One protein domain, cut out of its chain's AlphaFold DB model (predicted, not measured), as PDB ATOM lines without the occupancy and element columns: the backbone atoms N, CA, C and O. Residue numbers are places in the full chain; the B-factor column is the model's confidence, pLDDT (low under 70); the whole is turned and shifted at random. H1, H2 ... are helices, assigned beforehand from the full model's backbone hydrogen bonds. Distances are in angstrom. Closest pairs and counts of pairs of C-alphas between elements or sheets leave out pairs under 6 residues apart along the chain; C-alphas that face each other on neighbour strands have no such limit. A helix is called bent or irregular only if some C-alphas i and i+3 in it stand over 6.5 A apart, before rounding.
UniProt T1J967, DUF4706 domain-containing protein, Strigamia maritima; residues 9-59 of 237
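This is residues 9 to 59 of the 237 residues of the protein "DUF4706 domain-containing protein" of Strigamia maritima (UniProt T1J967). One long helix, H2, makes the spine of a small open arrangement: the short helix H1 folds back along its first part as a helical hairpin, and past its far end the short H3 turns the printed part toward H4, which runs back slantwise past H2. H4 comes near H2 without clearly touching it, and residues 56 to 59 follow as a tail. The printed part has 51 residues, with four named helices in the order H1, H2, H3, H4 and no named strand; the class is all helix. It is only just compact, close to loose, with a radius of gyration of the C-alphas of 11.7 A and spans of 31 by 29 by 18 A.

Begin with H1, residues 10 to 17, and go on over one residue to H2, residues 19 to 34. These two touch and form a hairpin, with Ser 15 and Lys 22 as the closest C-alphas, 3.9 A apart. They run opposite ways at a shallow tilt of 34 degrees, only just short of steep, and H2 touches H1 with residues 21 to 25 alone. Look next at H3, residues 36 to 41, about perpendicular to H2 at 85 degrees. H2 and H3 are close but not clearly touching; their closest C-alphas, Gln 32 and Trp 39, are 6.3 A apart. Then comes H4, residues 44 to 55, close to H2 but not clearly touching it, with the closest C-alphas, Thr 28 and Ile 51, 6.7 A apart. H2 and H4 run opposite ways at a steep tilt of 65 degrees. H3 and H4 are also close but not clearly touching, at 7.2 A between the closest C-alphas, Trp 39 and Lys 47; they run opposite ways at 36 degrees, only just a steep tilt. H1 is apart from H3 and from H4. In the backbones of H1, H2 and H4 every O i to N i+4 pair is within hydrogen-bond range, while H3 has 0 of 2 such pairs and 0 of 3 O i to N i+3 pairs within range.

Find C-alpha 10 at (112.673, 190.306, 119.272), where H1 begins; it measures 11.1 A from first to last C-alpha. From C-alpha 19 at (127.916, 189.693, 121.865) H2 runs 22.3 A to C-alpha 34. H3 spans 9.3 A and is neither bent nor irregular, but only just: C-alphas 37 and 40 are 6.1 A apart. H4 runs 16.9 A and ends at C-alpha 55 at (127.312, 181.311, 108.202).

The C-alphas of Asp 9 and Ala 59, the two farthest apart, are 34.5 A from each other. The printed part has no cut, and its three links between helices are tight. The mean pLDDT of the printed part is 89.7; look to residues 58 to 59 for the values under 70.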
ATOM      1  N   ASP A   9     111.424 194.925 120.153       87.31
ATOM      2  CA  ASP A   9     111.479 193.951 119.067       87.31
ATOM      3  C   ASP A   9     112.317 192.727 119.472       87.31
ATOM      4  O   ASP A   9     113.268 192.842 120.264       87.31
ATOM      5  N   ALA A  10     111.993 191.555 118.926       88.19
ATOM      6  CA  ALA A  10     112.673 190.306 119.272       88.19
ATOM      7  C   ALA A  10     114.180 190.401 118.978       88.19
ATOM      8  O   ALA A  10     115.010 189.994 119.791       88.19
ATOM      9  N   GLU A  11     114.548 191.031 117.870       89.25
ATOM     10  CA  GLU A  11     115.915 191.272 117.413       89.25
ATOM     11  C   GLU A  11     116.692 192.166 118.384       89.25
ATOM     12  O   GLU A  11     117.889 191.953 118.612       89.25
ATOM     13  N   THR A  12     116.016 193.139 119.000       91.69
ATOM     14  CA  THR A  12     116.613 194.035 120.001       91.69
ATOM     15  C   THR A  12     116.897 193.276 121.293       91.69
ATOM     16  O   THR A  12     117.997 193.379 121.844       91.69
ATOM     17  N   TYR A  13     115.951 192.442 121.733       92.44
ATOM     18  CA  TYR A  13     116.156 191.541 122.865       92.44
ATOM     19  C   TYR A  13     117.306 190.567 122.612       92.44
ATOM     20  O   TYR A  13     118.258 190.541 123.392       92.44
ATOM     21  N   PHE A  14     117.288 189.833 121.496       93.00
ATOM     22  CA  PHE A  14     118.338 188.869 121.154       93.00
ATOM     23  C   PHE A  14     119.718 189.522 121.054       93.00
ATOM     24  O   PHE A  14     120.702 188.962 121.540       93.00
ATOM     25  N   SER A  15     119.797 190.739 120.517       93.69
ATOM     26  CA  SER A  15     121.046 191.503 120.454       93.69
ATOM     27  C   SER A  15     121.585 191.918 121.826       93.69
ATOM     28  O   SER A  15     122.784 192.164 121.960       93.69
ATOM     29  N   SER A  16     120.728 192.008 122.846       94.50
ATOM     30  CA  SER A  16     121.125 192.385 124.206       94.50
ATOM     31  C   SER A  16     121.681 191.222 125.037       94.50
ATOM     32  O   SER A  16     122.445 191.465 125.967       94.50
ATOM     33  N   ILE A  17     121.356 189.965 124.694       94.06
ATOM     34  CA  ILE A  17     121.694 188.784 125.512       94.06
ATOM     35  C   ILE A  17     123.206 188.558 125.577       94.06
ATOM     36  O   ILE A  17     123.772 188.371 126.652       94.06
ATOM     37  N   ASN A  18     123.872 188.517 124.424       96.38
ATOM     38  CA  ASN A  18     125.318 188.337 124.359       96.38
ATOM     39  C   ASN A  18     125.898 188.905 123.051       96.38
ATOM     40  O   ASN A  18     125.185 189.145 122.074       96.38
ATOM     41  N   SER A  19     127.218 189.108 123.018       95.75
ATOM     42  CA  SER A  19     127.916 189.693 121.865       95.75
ATOM     43  C   SER A  19     127.855 188.825 120.602       95.75
ATOM     44  O   SER A  19     127.887 189.362 119.495       95.75
ATOM     45  N   MET A  20     127.736 187.503 120.751       95.25
ATOM     46  CA  MET A  20     127.573 186.582 119.629       95.25
ATOM     47  C   MET A  20     126.168 186.682 119.027       95.25
ATOM     48  O   MET A  20     126.040 186.754 117.814       95.25
ATOM     49  N   ALA A  21     125.124 186.761 119.850       95.06
ATOM     50  CA  ALA A  21     123.739 186.931 119.432       95.06
ATOM     51  C   ALA A  21     123.562 188.268 118.707       95.06
ATOM     52  O   ALA A  21     123.012 188.293 117.610       95.06
ATOM     53  N   LYS A  22     124.159 189.349 119.229       95.31
ATOM     54  CA  LYS A  22     124.259 190.625 118.507       95.31
ATOM     55  C   LYS A  22     124.899 190.455 117.131       95.31
ATOM     56  O   LYS A  22     124.396 190.996 116.156       95.31
ATOM     57  N   ARG A  23     126.004 189.709 117.044       94.88
ATOM     58  CA  ARG A  23     126.699 189.468 115.776       94.88
ATOM     59  C   ARG A  23     125.847 188.668 114.793       94.88
ATOM     60  O   ARG A  23     125.765 189.056 113.640       94.88
ATOM     61  N   ILE A  24     125.179 187.615 115.260       94.44
ATOM     62  CA  ILE A  24     124.262 186.806 114.451       94.44
ATOM     63  C   ILE A  24     123.136 187.686 113.902       94.44
ATOM     64  O   ILE A  24     122.905 187.683 112.698       94.44
ATOM     65  N   VAL A  25     122.489 188.493 114.751       94.25
ATOM     66  CA  VAL A  25     121.436 189.426 114.315       94.25
ATOM     67  C   VAL A  25     121.989 190.420 113.293       94.25
ATOM     68  O   VAL A  25     121.405 190.586 112.225       94.25
ATOM     69  N   MET A  26     123.154 191.022 113.547       93.69
ATOM     70  CA  MET A  26     123.803 191.928 112.591       93.69
ATOM     71  C   MET A  26     124.089 191.260 111.241       93.69
ATOM     72  O   MET A  26     123.813 191.864 110.207       93.69
ATOM     73  N   ASP A  27     124.600 190.028 111.234       93.44
ATOM     74  CA  ASP A  27     124.904 189.281 110.010       93.44
ATOM     75  C   ASP A  27     123.612 188.934 109.242       93.44
ATOM     76  O   ASP A  27     123.552 189.087 108.020       93.44
ATOM     77  N   THR A  28     122.536 188.558 109.947       92.88
ATOM     78  CA  THR A  28     121.223 188.326 109.319       92.88
ATOM     79  C   THR A  28     120.635 189.601 108.715       92.88
ATOM     80  O   THR A  28     120.157 189.568 107.584       92.88
ATOM     81  N   VAL A  29     120.724 190.743 109.405       92.19
ATOM     82  CA  VAL A  29     120.275 192.042 108.875       92.19
ATOM     83  C   VAL A  29     121.143 192.468 107.692       92.19
ATOM     84  O   VAL A  29     120.619 192.942 106.686       92.19
ATOM     85  N   ALA A  30     122.458 192.246 107.743       92.56
ATOM     86  CA  ALA A  30     123.349 192.523 106.620       92.56
ATOM     87  C   ALA A  30     122.921 191.734 105.372       92.56
ATOM     88  O   ALA A  30     122.728 192.333 104.315       92.56
ATOM     89  N   LEU A  31     122.654 190.433 105.507       90.81
ATOM     90  CA  LEU A  31     122.119 189.598 104.424       90.81
ATOM     91  C   LEU A  31     120.782 190.096 103.874       90.81
ATOM     92  O   LEU A  31     120.577 190.115 102.657       90.81
ATOM     93  N   GLN A  32     119.878 190.501 104.766       91.56
ATOM     94  CA  GLN A  32     118.593 191.079 104.385       91.56
ATOM     95  C   GLN A  32     118.783 192.338 103.549       91.56
ATOM     96  O   GLN A  32     118.120 192.498 102.531       91.56
ATOM     97  N   THR A  33     119.715 193.213 103.933       90.94
ATOM     98  CA  THR A  33     119.994 194.442 103.181       90.94
ATOM     99  C   THR A  33     120.674 194.170 101.840       90.94
ATOM    100  O   THR A  33     120.311 194.797 100.847       90.94
ATOM    101  N   THR A  34     121.601 193.209 101.759       90.19
ATOM    102  CA  THR A  34     122.294 192.876 100.501       90.19
ATOM    103  C   THR A  34     121.386 192.175  99.497       90.19
ATOM    104  O   THR A  34     121.569 192.326  98.293       90.19
ATOM    105  N   HIS A  35     120.406 191.408  99.979       89.25
ATOM    106  CA  HIS A  35     119.455 190.670  99.149       89.25
ATOM    107  C   HIS A  35     118.026 191.217  99.257       89.25
ATOM    108  O   HIS A  35     117.084 190.468  99.020       89.25
ATOM    109  N   ALA A  36     117.845 192.503  99.584       85.50
ATOM    110  CA  ALA A  36     116.552 193.087  99.961       85.50
ATOM    111  C   ALA A  36     115.416 192.854  98.949       85.50
ATOM    112  O   ALA A  36     114.276 192.626  99.355       85.50
ATOM    113  N   GLU A  37     115.720 192.875  97.649       85.88
ATOM    114  CA  GLU A  37     114.752 192.581  96.584       85.88
ATOM    115  C   GLU A  37     114.326 191.108  96.612       85.88
ATOM    116  O   GLU A  37     113.147 190.798  96.745       85.88
ATOM    117  N   LYS A  38     115.299 190.190  96.601       86.00
ATOM    118  CA  LYS A  38     115.059 188.739  96.607       86.00
ATOM    119  C   LYS A  38     114.483 188.242  97.941       86.00
ATOM    120  O   LYS A  38     113.805 187.223  97.988       86.00
ATOM    121  N   TRP A  39     114.763 188.947  99.035       88.31
ATOM    122  CA  TRP A  39     114.381 188.562 100.391       88.31
ATOM    123  C   TRP A  39     112.875 188.661 100.636       88.31
ATOM    124  O   TRP A  39     112.319 187.841 101.363       88.31
ATOM    125  N   LYS A  40     112.194 189.650 100.045       88.81
ATOM    126  CA  LYS A  40     110.742 189.819 100.223       88.81
ATOM    127  C   LYS A  40     109.950 188.685  99.576       88.81
ATOM    128  O   LYS A  40     108.977 188.232 100.171       88.81
ATOM    129  N   ASP A  41     110.431 188.196  98.437       92.00
ATOM    130  CA  ASP A  41     109.759 187.168  97.637       92.00
ATOM    131  C   ASP A  41     110.120 185.733  98.057       92.00
ATOM    132  O   ASP A  41     109.435 184.779  97.683       92.00
ATOM    133  N   LEU A  42     111.188 185.555  98.840       90.38
ATOM    134  CA  LEU A  42     111.633 184.241  99.301       90.38
ATOM    135  C   LEU A  42     110.679 183.633 100.342       90.38
ATOM    136  O   LEU A  42     110.196 184.320 101.252       90.38
ATOM    137  N   GLN A  43     110.485 182.315 100.268       93.31
ATOM    138  CA  GLN A  43     109.802 181.558 101.318       93.31
ATOM    139  C   GLN A  43     110.641 181.522 102.601       93.31
ATOM    140  O   GLN A  43     111.860 181.673 102.564       93.31
ATOM    141  N   HIS A  44     109.997 181.290 103.749       89.06
ATOM    142  CA  HIS A  44     110.695 181.201 105.038       89.06
ATOM    143  C   HIS A  44     111.793 180.126 105.041       89.06
ATOM    144  O   HIS A  44     112.914 180.417 105.440       89.06
ATOM    145  N   SER A  45     111.511 178.941 104.489       92.62
ATOM    146  CA  SER A  45     112.505 177.864 104.364       92.62
ATOM    147  C   SER A  45     113.730 178.287 103.547       92.62
ATOM    148  O   SER A  45     114.862 177.991 103.915       92.62
ATOM    149  N   ASP A  46     113.517 179.019 102.453       91.69
ATOM    150  CA  ASP A  46     114.610 179.472 101.592       91.69
ATOM    151  C   ASP A  46     115.459 180.558 102.273       91.69
ATOM    152  O   ASP A  46     116.662 180.664 102.015       91.69
ATOM    153  N   LYS A  47     114.843 181.377 103.141       92.25
ATOM    154  CA  LYS A  47     115.552 182.377 103.957       92.25
ATOM    155  C   LYS A  47     116.485 181.689 104.941       92.25
ATOM    156  O   LYS A  47     117.652 182.068 105.013       92.25
ATOM    157  N   ASP A  48     116.004 180.662 105.632       91.19
ATOM    158  CA  ASP A  48     116.791 179.903 106.608       91.19
ATOM    159  C   ASP A  48     117.978 179.192 105.945       91.19
ATOM    160  O   ASP A  48     119.106 179.237 106.449       91.19
ATOM    161  N   ASP A  49     117.772 178.623 104.756       90.44
ATOM    162  CA  ASP A  49     118.843 178.029 103.952       90.44
ATOM    163  C   ASP A  49     119.889 179.061 103.523       90.44
ATOM    164  O   ASP A  49     121.093 178.789 103.547       90.44
ATOM    165  N   LEU A  50     119.451 180.250 103.104       90.12
ATOM    166  CA  LEU A  50     120.344 181.331 102.692       90.12
ATOM    167  C   LEU A  50     121.175 181.847 103.873       90.12
ATOM    168  O   LEU A  50     122.384 182.040 103.732       90.12
ATOM    169  N   ILE A  51     120.541 182.014 105.037       91.38
ATOM    170  CA  ILE A  51     121.205 182.365 106.295       91.38
ATOM    171  C   ILE A  51     122.251 181.298 106.647       91.38
ATOM    172  O   ILE A  51     123.418 181.615 106.881       91.38
ATOM    173  N   THR A  52     121.867 180.021 106.619       90.19
ATOM    174  CA  THR A  52     122.754 178.896 106.947       90.19
ATOM    175  C   THR A  52     123.967 178.854 106.019       90.19
ATOM    176  O   THR A  52     125.107 178.745 106.477       90.19
ATOM    177  N   LYS A  53     123.751 179.018 104.709       88.25
ATOM    178  CA  LYS A  53     124.825 179.078 103.703       88.25
ATOM    179  C   LYS A  53     125.775 180.250 103.928       88.25
ATOM    180  O   LYS A  53     126.959 180.112 103.646       88.25
ATOM    181  N   ASN A  54     125.290 181.381 104.438       88.12
ATOM    182  CA  ASN A  54     126.143 182.526 104.741       88.12
ATOM    183  C   ASN A  54     127.039 182.291 105.968       88.12
ATOM    184  O   ASN A  54     128.215 182.654 105.946       88.12
ATOM    185  N   PHE A  55     126.519 181.638 107.012       87.44
ATOM    186  CA  PHE A  55     127.312 181.311 108.202       87.44
ATOM    187  C   PHE A  55     128.359 180.218 107.948       87.44
ATOM    188  O   PHE A  55     129.406 180.175 108.604       87.44
ATOM    189  N   LEU A  56     128.110 179.340 106.976       84.81
ATOM    190  CA  LEU A  56     129.043 178.301 106.563       84.81
ATOM    191  C   LEU A  56     130.129 178.886 105.649       84.81
ATOM    192  O   LEU A  56     129.942 179.077 104.451       84.81
ATOM    193  N   LYS A  57     131.318 179.135 106.209       71.00
ATOM    194  CA  LYS A  57     132.503 179.490 105.409       71.00
ATOM    195  C   LYS A  57     132.786 178.378 104.379       71.00
ATOM    196  O   LYS A  57     132.830 177.209 104.775       71.00
ATOM    197  N   PRO A  58     133.078 178.712 103.106       64.62
ATOM    198  CA  PRO A  58     133.130 177.742 102.004       64.62
ATOM    199  C   PRO A  58     134.163 176.620 102.195       64.62
ATOM    200  O   PRO A  58     133.997 175.536 101.654       64.62
ATOM    201  N   ALA A  59     135.187 176.830 103.026       59.50
ATOM    202  CA  ALA A  59     136.261 175.865 103.266       59.50
ATOM    203  C   ALA A  59     135.869 174.623 104.104       59.50
ATOM    204  O   ALA A  59     136.724 173.782 104.369       59.50
TER     205      ALA A  59